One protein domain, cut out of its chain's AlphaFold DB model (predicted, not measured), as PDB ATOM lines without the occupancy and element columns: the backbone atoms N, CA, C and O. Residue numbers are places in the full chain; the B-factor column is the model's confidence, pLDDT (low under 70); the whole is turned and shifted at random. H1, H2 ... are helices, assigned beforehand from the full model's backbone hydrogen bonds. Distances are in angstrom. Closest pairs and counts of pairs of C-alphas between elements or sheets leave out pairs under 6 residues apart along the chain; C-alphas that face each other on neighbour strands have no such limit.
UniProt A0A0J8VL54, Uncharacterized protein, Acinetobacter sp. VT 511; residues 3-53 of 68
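What this domain is: This is residues 3 to 53 of the 68 residues of an uncharacterized protein of Acinetobacter sp. VT 511 (UniProt A0A0J8VL54). Two helices, a short H1 and a longer H2, form a loose open loop: H1 sits near the last turns of H2 at a steep angle, and residues 15 to 27 reach out to the other end of H2 and fold back into it. After H2 the tail returns to H1's side, so that the two printed ends come near each other, while residues 24 to 29 and 43 to 49 stick out. The printed part has 51 residues with two named helices, H1 then H2, and no named strand. The class is all helix, though under half of the residues, 25 of 51, are in named elements. It is only just loose, close to compact, with a radius of gyration of the C-alphas of 12.2 A and spans of 35 by 24 by 14 A.

Where its parts are: H1 covers residues 6 to 14, 12.5 A from first to last C-alpha, and begins at C-alpha 6 at (-28.090, 18.130, -12.537). H2 covers residues 28 to 43, 22.5 A long, from C-alpha 28 at (-10.327, 15.099, 4.345) to C-alpha 43 at (-6.452, 11.096, -17.408).

How they stand to each other: H1 and H2 are close but not clearly touching; their closest C-alphas, those of Leu 12 and Leu 41, are 8.0 A apart. They run the same way at a steep tilt of 51 degrees. In H1 and H2 every O i to N i+4 pair is within hydrogen-bond range.

The domain as a whole: The two C-alphas farthest apart, those of Asn 25 and Ser 47, are 35.7 A apart. The C-alphas of Thr 3 and Trp 53, the first and last printed, are 5.4 A apart. The link from H1 to H2 is long, 13 residues. The printed part has no cut. Its mean pLDDT is 97.0, and no printed residue is under 70.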
ATOM      1  N   THR A   3     -28.442   9.530 -13.573       96.56
ATOM      2  CA  THR A   3     -28.398  10.331 -12.348       96.56
ATOM      3  C   THR A   3     -29.538  11.334 -12.385       96.56
ATOM      4  O   THR A   3     -29.868  11.883 -13.437       96.56
ATOM      5  N   ASP A   4     -30.176  11.574 -11.253       95.88
ATOM      6  CA  ASP A   4     -31.167  12.629 -11.086       95.88
ATOM      7  C   ASP A   4     -30.536  13.987 -10.720       95.88
ATOM      8  O   ASP A   4     -31.221  15.009 -10.801       95.88
ATOM      9  N   SER A   5     -29.234  14.031 -10.423       96.12
ATOM     10  CA  SER A   5     -28.511  15.245 -10.043       96.12
ATOM     11  C   SER A   5     -27.996  16.020 -11.257       96.12
ATOM     12  O   SER A   5     -27.077  15.605 -11.965       96.12
ATOM     13  N   VAL A   6     -28.557  17.212 -11.482       96.06
ATOM     14  CA  VAL A   6     -28.090  18.130 -12.537       96.06
ATOM     15  C   VAL A   6     -26.698  18.687 -12.227       96.06
ATOM     16  O   VAL A   6     -25.880  18.825 -13.137       96.06
ATOM     17  N   ASN A   7     -26.399  18.941 -10.950       96.50
ATOM     18  CA  ASN A   7     -25.094  19.446 -10.520       96.50
ATOM     19  C   ASN A   7     -23.985  18.423 -10.782       96.50
ATOM     20  O   ASN A   7     -22.975  18.771 -11.389       96.50
ATOM     21  N   ALA A   8     -24.204  17.152 -10.425       95.81
ATOM     22  CA  ALA A   8     -23.224  16.095 -10.672       95.81
ATOM     23  C   ALA A   8     -22.960  15.899 -12.175       95.81
ATOM     24  O   ALA A   8     -21.810  15.760 -12.588       95.81
ATOM     25  N   MET A   9     -23.999  15.971 -13.019       96.56
ATOM     26  CA  MET A   9     -23.807  15.939 -14.475       96.56
ATOM     27  C   MET A   9     -22.968  17.115 -14.983       96.56
ATOM     28  O   MET A   9     -22.144  16.932 -15.880       96.56
ATOM     29  N   LYS A  10     -23.177  18.325 -14.443       96.88
ATOM     30  CA  LYS A  10     -22.379  19.501 -14.807       96.88
ATOM     31  C   LYS A  10     -20.911  19.295 -14.427       96.88
ATOM     32  O   LYS A  10     -20.048  19.499 -15.277       96.88
ATOM     33  N   TRP A  11     -20.643  18.825 -13.211       97.56
ATOM     34  CA  TRP A  11     -19.282  18.543 -12.746       97.56
ATOM     35  C   TRP A  11     -18.590  17.472 -13.582       97.56
ATOM     36  O   TRP A  11     -17.429  17.638 -13.945       97.56
ATOM     37  N   LEU A  12     -19.312  16.419 -13.973       96.19
ATOM     38  CA  LEU A  12     -18.770  15.372 -14.834       96.19
ATOM     39  C   LEU A  12     -18.381  15.909 -16.220       96.19
ATOM     40  O   LEU A  12     -17.298  15.603 -16.713       96.19
ATOM     41  N   LYS A  13     -19.237  16.741 -16.832       94.50
ATOM     42  CA  LYS A  13     -18.939  17.391 -18.122       94.50
ATOM     43  C   LYS A  13     -17.729  18.320 -18.032       94.50
ATOM     44  O   LYS A  13     -16.944  18.385 -18.969       94.50
ATOM     45  N   GLN A  14     -17.593  19.029 -16.915       96.50
ATOM     46  CA  GLN A  14     -16.473  19.935 -16.650       96.50
ATOM     47  C   GLN A  14     -15.222  19.202 -16.147       96.50
ATOM     48  O   GLN A  14     -14.167  19.822 -16.048       96.50
ATOM     49  N   LYS A  15     -15.340  17.908 -15.813       97.06
ATOM     50  CA  LYS A  15     -14.326  17.121 -15.096       97.06
ATOM     51  C   LYS A  15     -13.795  17.855 -13.850       97.06
ATOM     52  O   LYS A  15     -12.606  17.792 -13.544       97.06
ATOM     53  N   LYS A  16     -14.688  18.590 -13.175       97.50
ATOM     54  CA  LYS A  16     -14.384  19.437 -12.019       97.50
ATOM     55  C   LYS A  16     -15.598  19.566 -11.101       97.50
ATOM     56  O   LYS A  16     -16.676  19.962 -11.541       97.50
ATOM     57  N   VAL A  17     -15.405  19.262  -9.826       97.50
ATOM     58  CA  VAL A  17     -16.367  19.416  -8.738       97.50
ATOM     59  C   VAL A  17     -16.310  20.849  -8.212       97.50
ATOM     60  O   VAL A  17     -15.247  21.375  -7.894       97.50
ATOM     61  N   ALA A  18     -17.478  21.483  -8.104       95.75
ATOM     62  CA  ALA A  18     -17.638  22.843  -7.587       95.75
ATOM     63  C   ALA A  18     -18.535  22.840  -6.338       95.75
ATOM     64  O   ALA A  18     -19.651  23.358  -6.362       95.75
ATOM     65  N   THR A  19     -18.065  22.182  -5.276       96.12
ATOM     66  CA  THR A  19     -18.721  22.159  -3.958       96.12
ATOM     67  C   THR A  19     -18.211  23.297  -3.069       96.12
ATOM     68  O   THR A  19     -17.077  23.743  -3.227       96.12
ATOM     69  N   THR A  20     -19.038  23.748  -2.126       96.56
ATOM     70  CA  THR A  20     -18.677  24.736  -1.092       96.56
ATOM     71  C   THR A  20     -18.276  24.087   0.233       96.56
ATOM     72  O   THR A  20     -18.114  24.790   1.227       96.56
ATOM     73  N   LEU A  21     -18.173  22.752   0.278       97.19
ATOM     74  CA  LEU A  21     -17.732  22.020   1.465       97.19
ATOM     75  C   LEU A  21     -16.350  22.529   1.901       97.19
ATOM     76  O   LEU A  21     -15.461  22.675   1.064       97.19
ATOM     77  N   ALA A  22     -16.159  22.812   3.189       97.50
ATOM     78  CA  ALA A  22     -14.849  23.216   3.696       97.50
ATOM     79  C   ALA A  22     -13.819  22.097   3.471       97.50
ATOM     80  O   ALA A  22     -14.186  20.927   3.390       97.50
ATOM     81  N   ARG A  23     -12.540  22.454   3.322       97.00
ATOM     82  CA  ARG A  23     -11.416  21.504   3.333       97.00
ATOM     83  C   ARG A  23     -10.755  21.584   4.703       97.00
ATOM     84  O   ARG A  23      -9.986  22.506   4.956       97.00
ATOM     85  N   ASP A  24     -11.091  20.641   5.570       97.25
ATOM     86  CA  ASP A  24     -10.537  20.490   6.917       97.25
ATOM     87  C   ASP A  24     -10.424  19.001   7.296       97.25
ATOM     88  O   ASP A  24     -10.821  18.122   6.531       97.25
ATOM     89  N   ASN A  25      -9.908  18.708   8.492       97.75
ATOM     90  CA  ASN A  25      -9.694  17.332   8.957       97.75
ATOM     91  C   ASN A  25     -10.984  16.490   9.006       97.75
ATOM     92  O   ASN A  25     -10.918  15.270   8.904       97.75
ATOM     93  N   SER A  26     -12.163  17.108   9.152       97.81
ATOM     94  CA  SER A  26     -13.441  16.378   9.194       97.81
ATOM     95  C   SER A  26     -13.937  15.956   7.806       97.81
ATOM     96  O   SER A  26     -14.785  15.074   7.685       97.81
ATOM     97  N   THR A  27     -13.401  16.579   6.755       98.25
ATOM     98  CA  THR A  27     -13.804  16.399   5.350       98.25
ATOM     99  C   THR A  27     -12.673  15.860   4.476       98.25
ATOM    100  O   THR A  27     -12.844  15.698   3.266       98.25
ATOM    101  N   GLU A  28     -11.516  15.557   5.063       98.06
ATOM    102  CA  GLU A  28     -10.327  15.099   4.345       98.06
ATOM    103  C   GLU A  28     -10.618  13.869   3.479       98.06
ATOM    104  O   GLU A  28     -10.305  13.859   2.288       98.06
ATOM    105  N   GLU A  29     -11.299  12.865   4.035       98.12
ATOM    106  CA  GLU A  29     -11.593  11.619   3.327       98.12
ATOM    107  C   GLU A  29     -12.415  11.855   2.050       98.12
ATOM    108  O   GLU A  29     -12.058  11.365   0.974       98.12
ATOM    109  N   ILE A  30     -13.488  12.649   2.134       97.75
ATOM    110  CA  ILE A  30     -14.337  12.919   0.968       97.75
ATOM    111  C   ILE A  30     -13.590  13.747  -0.082       97.75
ATOM    112  O   ILE A  30     -13.758  13.519  -1.282       97.75
ATOM    113  N   TRP A  31     -12.710  14.657   0.342       98.19
ATOM    114  CA  TRP A  31     -11.877  15.425  -0.577       98.19
ATOM    115  C   TRP A  31     -10.827  14.569  -1.282       98.19
ATOM    116  O   TRP A  31     -10.675  14.705  -2.495       98.19
ATOM    117  N   LEU A  32     -10.188  13.624  -0.586       98.25
ATOM    118  CA  LEU A  32      -9.277  12.654  -1.206       98.25
ATOM    119  C   LEU A  32      -9.988  11.803  -2.270       98.25
ATOM    120  O   LEU A  32      -9.416  11.510  -3.325       98.25
ATOM    121  N   MET A  33     -11.242  11.412  -2.020       98.38
ATOM    122  CA  MET A  33     -12.055  10.688  -3.002       98.38
ATOM    123  C   MET A  33     -12.406  11.562  -4.213       98.38
ATOM    124  O   MET A  33     -12.296  11.094  -5.350       98.38
ATOM    125  N   ILE A  34     -12.792  12.823  -3.985       97.81
ATOM    126  CA  ILE A  34     -13.084  13.788  -5.054       97.81
ATOM    127  C   ILE A  34     -11.847  14.019  -5.923       97.81
ATOM    128  O   ILE A  34     -11.937  13.884  -7.142       97.81
ATOM    129  N   ASP A  35     -10.696  14.304  -5.315       98.06
ATOM    130  CA  ASP A  35      -9.458  14.609  -6.036       98.06
ATOM    131  C   ASP A  35      -9.009  13.403  -6.882       98.06
ATOM    132  O   ASP A  35      -8.639  13.549  -8.051       98.06
ATOM    133  N   ARG A  36      -9.147  12.181  -6.348       98.44
ATOM    134  CA  ARG A  36      -8.895  10.943  -7.102       98.44
ATOM    135  C   ARG A  36      -9.856  10.775  -8.282       98.44
ATOM    136  O   ARG A  36      -9.425  10.375  -9.365       98.44
ATOM    137  N   ALA A  37     -11.143  11.057  -8.086       98.12
ATOM    138  CA  ALA A  37     -12.148  10.956  -9.141       98.12
ATOM    139  C   ALA A  37     -11.915  11.995 -10.252       98.12
ATOM    140  O   ALA A  37     -11.979  11.649 -11.432       98.12
ATOM    141  N   GLU A  38     -11.592  13.243  -9.895       98.12
ATOM    142  CA  GLU A  38     -11.211  14.282 -10.858       98.12
ATOM    143  C   GLU A  38      -9.981  13.857 -11.661       98.12
ATOM    144  O   GLU A  38     -10.017  13.887 -12.892       98.12
ATOM    145  N   GLN A  39      -8.930  13.378 -10.987       98.38
ATOM    146  CA  GLN A  39      -7.715  12.914 -11.653       98.38
ATOM    147  C   GLN A  39      -8.007  11.778 -12.640       98.38
ATOM    148  O   GLN A  39      -7.511  11.795 -13.772       98.38
ATOM    149  N   TRP A  40      -8.845  10.812 -12.251       98.44
ATOM    150  CA  TRP A  40      -9.257   9.732 -13.146       98.44
ATOM    151  C   TRP A  40      -9.988  10.276 -14.377       98.44
ATOM    152  O   TRP A  40      -9.643   9.918 -15.501       98.44
ATOM    153  N   LEU A  41     -10.937  11.201 -14.194       97.44
ATOM    154  CA  LEU A  41     -11.679  11.807 -15.302       97.44
ATOM    155  C   LEU A  41     -10.777  12.591 -16.260       97.44
ATOM    156  O   LEU A  41     -11.032  12.591 -17.465       97.44
ATOM    157  N   GLN A  42      -9.747  13.271 -15.754       97.38
ATOM    158  CA  GLN A  42      -8.802  14.032 -16.579       97.38
ATOM    159  C   GLN A  42      -7.881  13.120 -17.397       97.38
ATOM    160  O   GLN A  42      -7.596  13.420 -18.554       97.38
ATOM    161  N   THR A  43      -7.462  11.994 -16.819       98.19
ATOM    162  CA  THR A  43      -6.452  11.096 -17.408       98.19
ATOM    163  C   THR A  43      -7.028   9.921 -18.192       98.19
ATOM    164  O   THR A  43      -6.287   9.228 -18.883       98.19
ATOM    165  N   ASN A  44      -8.342   9.700 -18.125       97.94
ATOM    166  CA  ASN A  44      -9.014   8.588 -18.787       97.94
ATOM    167  C   ASN A  44     -10.125   9.077 -19.721       97.94
ATOM    168  O   ASN A  44     -10.615  10.209 -19.652       97.94
ATOM    169  N   THR A  45     -10.552   8.175 -20.600       95.44
ATOM    170  CA  THR A  45     -11.733   8.354 -21.444       95.44
ATOM    171  C   THR A  45     -12.746   7.260 -21.138       95.44
ATOM    172  O   THR A  45     -12.396   6.178 -20.669       95.44
ATOM    173  N   TYR A  46     -14.021   7.550 -21.368       95.25
ATOM    174  CA  TYR A  46     -15.107   6.594 -21.197       95.25
ATOM    175  C   TYR A  46     -16.168   6.854 -22.266       95.25
ATOM    176  O   TYR A  46     -16.476   8.000 -22.589       95.25
ATOM    177  N   SER A  47     -16.735   5.786 -22.827       95.44
ATOM    178  CA  SER A  47     -17.799   5.866 -23.840       95.44
ATOM    179  C   SER A  47     -19.200   5.888 -23.220       95.44
ATOM    180  O   SER A  47     -20.199   6.136 -23.900       95.44
ATOM    181  N   ASN A  48     -19.291   5.620 -21.916       95.25
ATOM    182  CA  ASN A  48     -20.545   5.503 -21.190       95.25
ATOM    183  C   ASN A  48     -21.314   6.830 -21.212       95.25
ATOM    184  O   ASN A  48     -20.863   7.849 -20.693       95.25
ATOM    185  N   LYS A  49     -22.543   6.794 -21.734       94.56
ATOM    186  CA  LYS A  49     -23.457   7.938 -21.669       94.56
ATOM    187  C   LYS A  49     -23.977   8.119 -20.242       94.56
ATOM    188  O   LYS A  49     -24.473   7.168 -19.623       94.56
ATOM    189  N   VAL A  50     -23.903   9.351 -19.745       95.75
ATOM    190  CA  VAL A  50     -24.528   9.772 -18.486       95.75
ATOM    191  C   VAL A  50     -25.770  10.591 -18.809       95.75
ATOM    192  O   VAL A  50     -25.687  11.617 -19.479       95.75
ATOM    193  N   LEU A  51     -26.925  10.085 -18.382       96.75
ATOM    194  CA  LEU A  51     -28.243  10.602 -18.736       96.75
ATOM    195  C   LEU A  51     -28.979  11.102 -17.492       96.75
ATOM    196  O   LEU A  51     -28.862  10.524 -16.408       96.75
ATOM    197  N   LYS A  52     -29.789  12.150 -17.668       97.31
ATOM    198  CA  LYS A  52     -30.667  12.657 -16.613       97.31
ATOM    199  C   LYS A  52     -31.825  11.690 -16.390       97.31
ATOM    200  O   LYS A  52     -32.579  11.406 -17.318       97.31
ATOM    201  N   TRP A  53     -32.003  11.247 -15.152       97.81
ATOM    202  CA  TRP A  53     -33.229  10.597 -14.709       97.81
ATOM    203  C   TRP A  53     -34.351  11.632 -14.584       97.81
ATOM    204  O   TRP A  53     -34.198  12.627 -13.869       97.81
TER     205      TRP A  53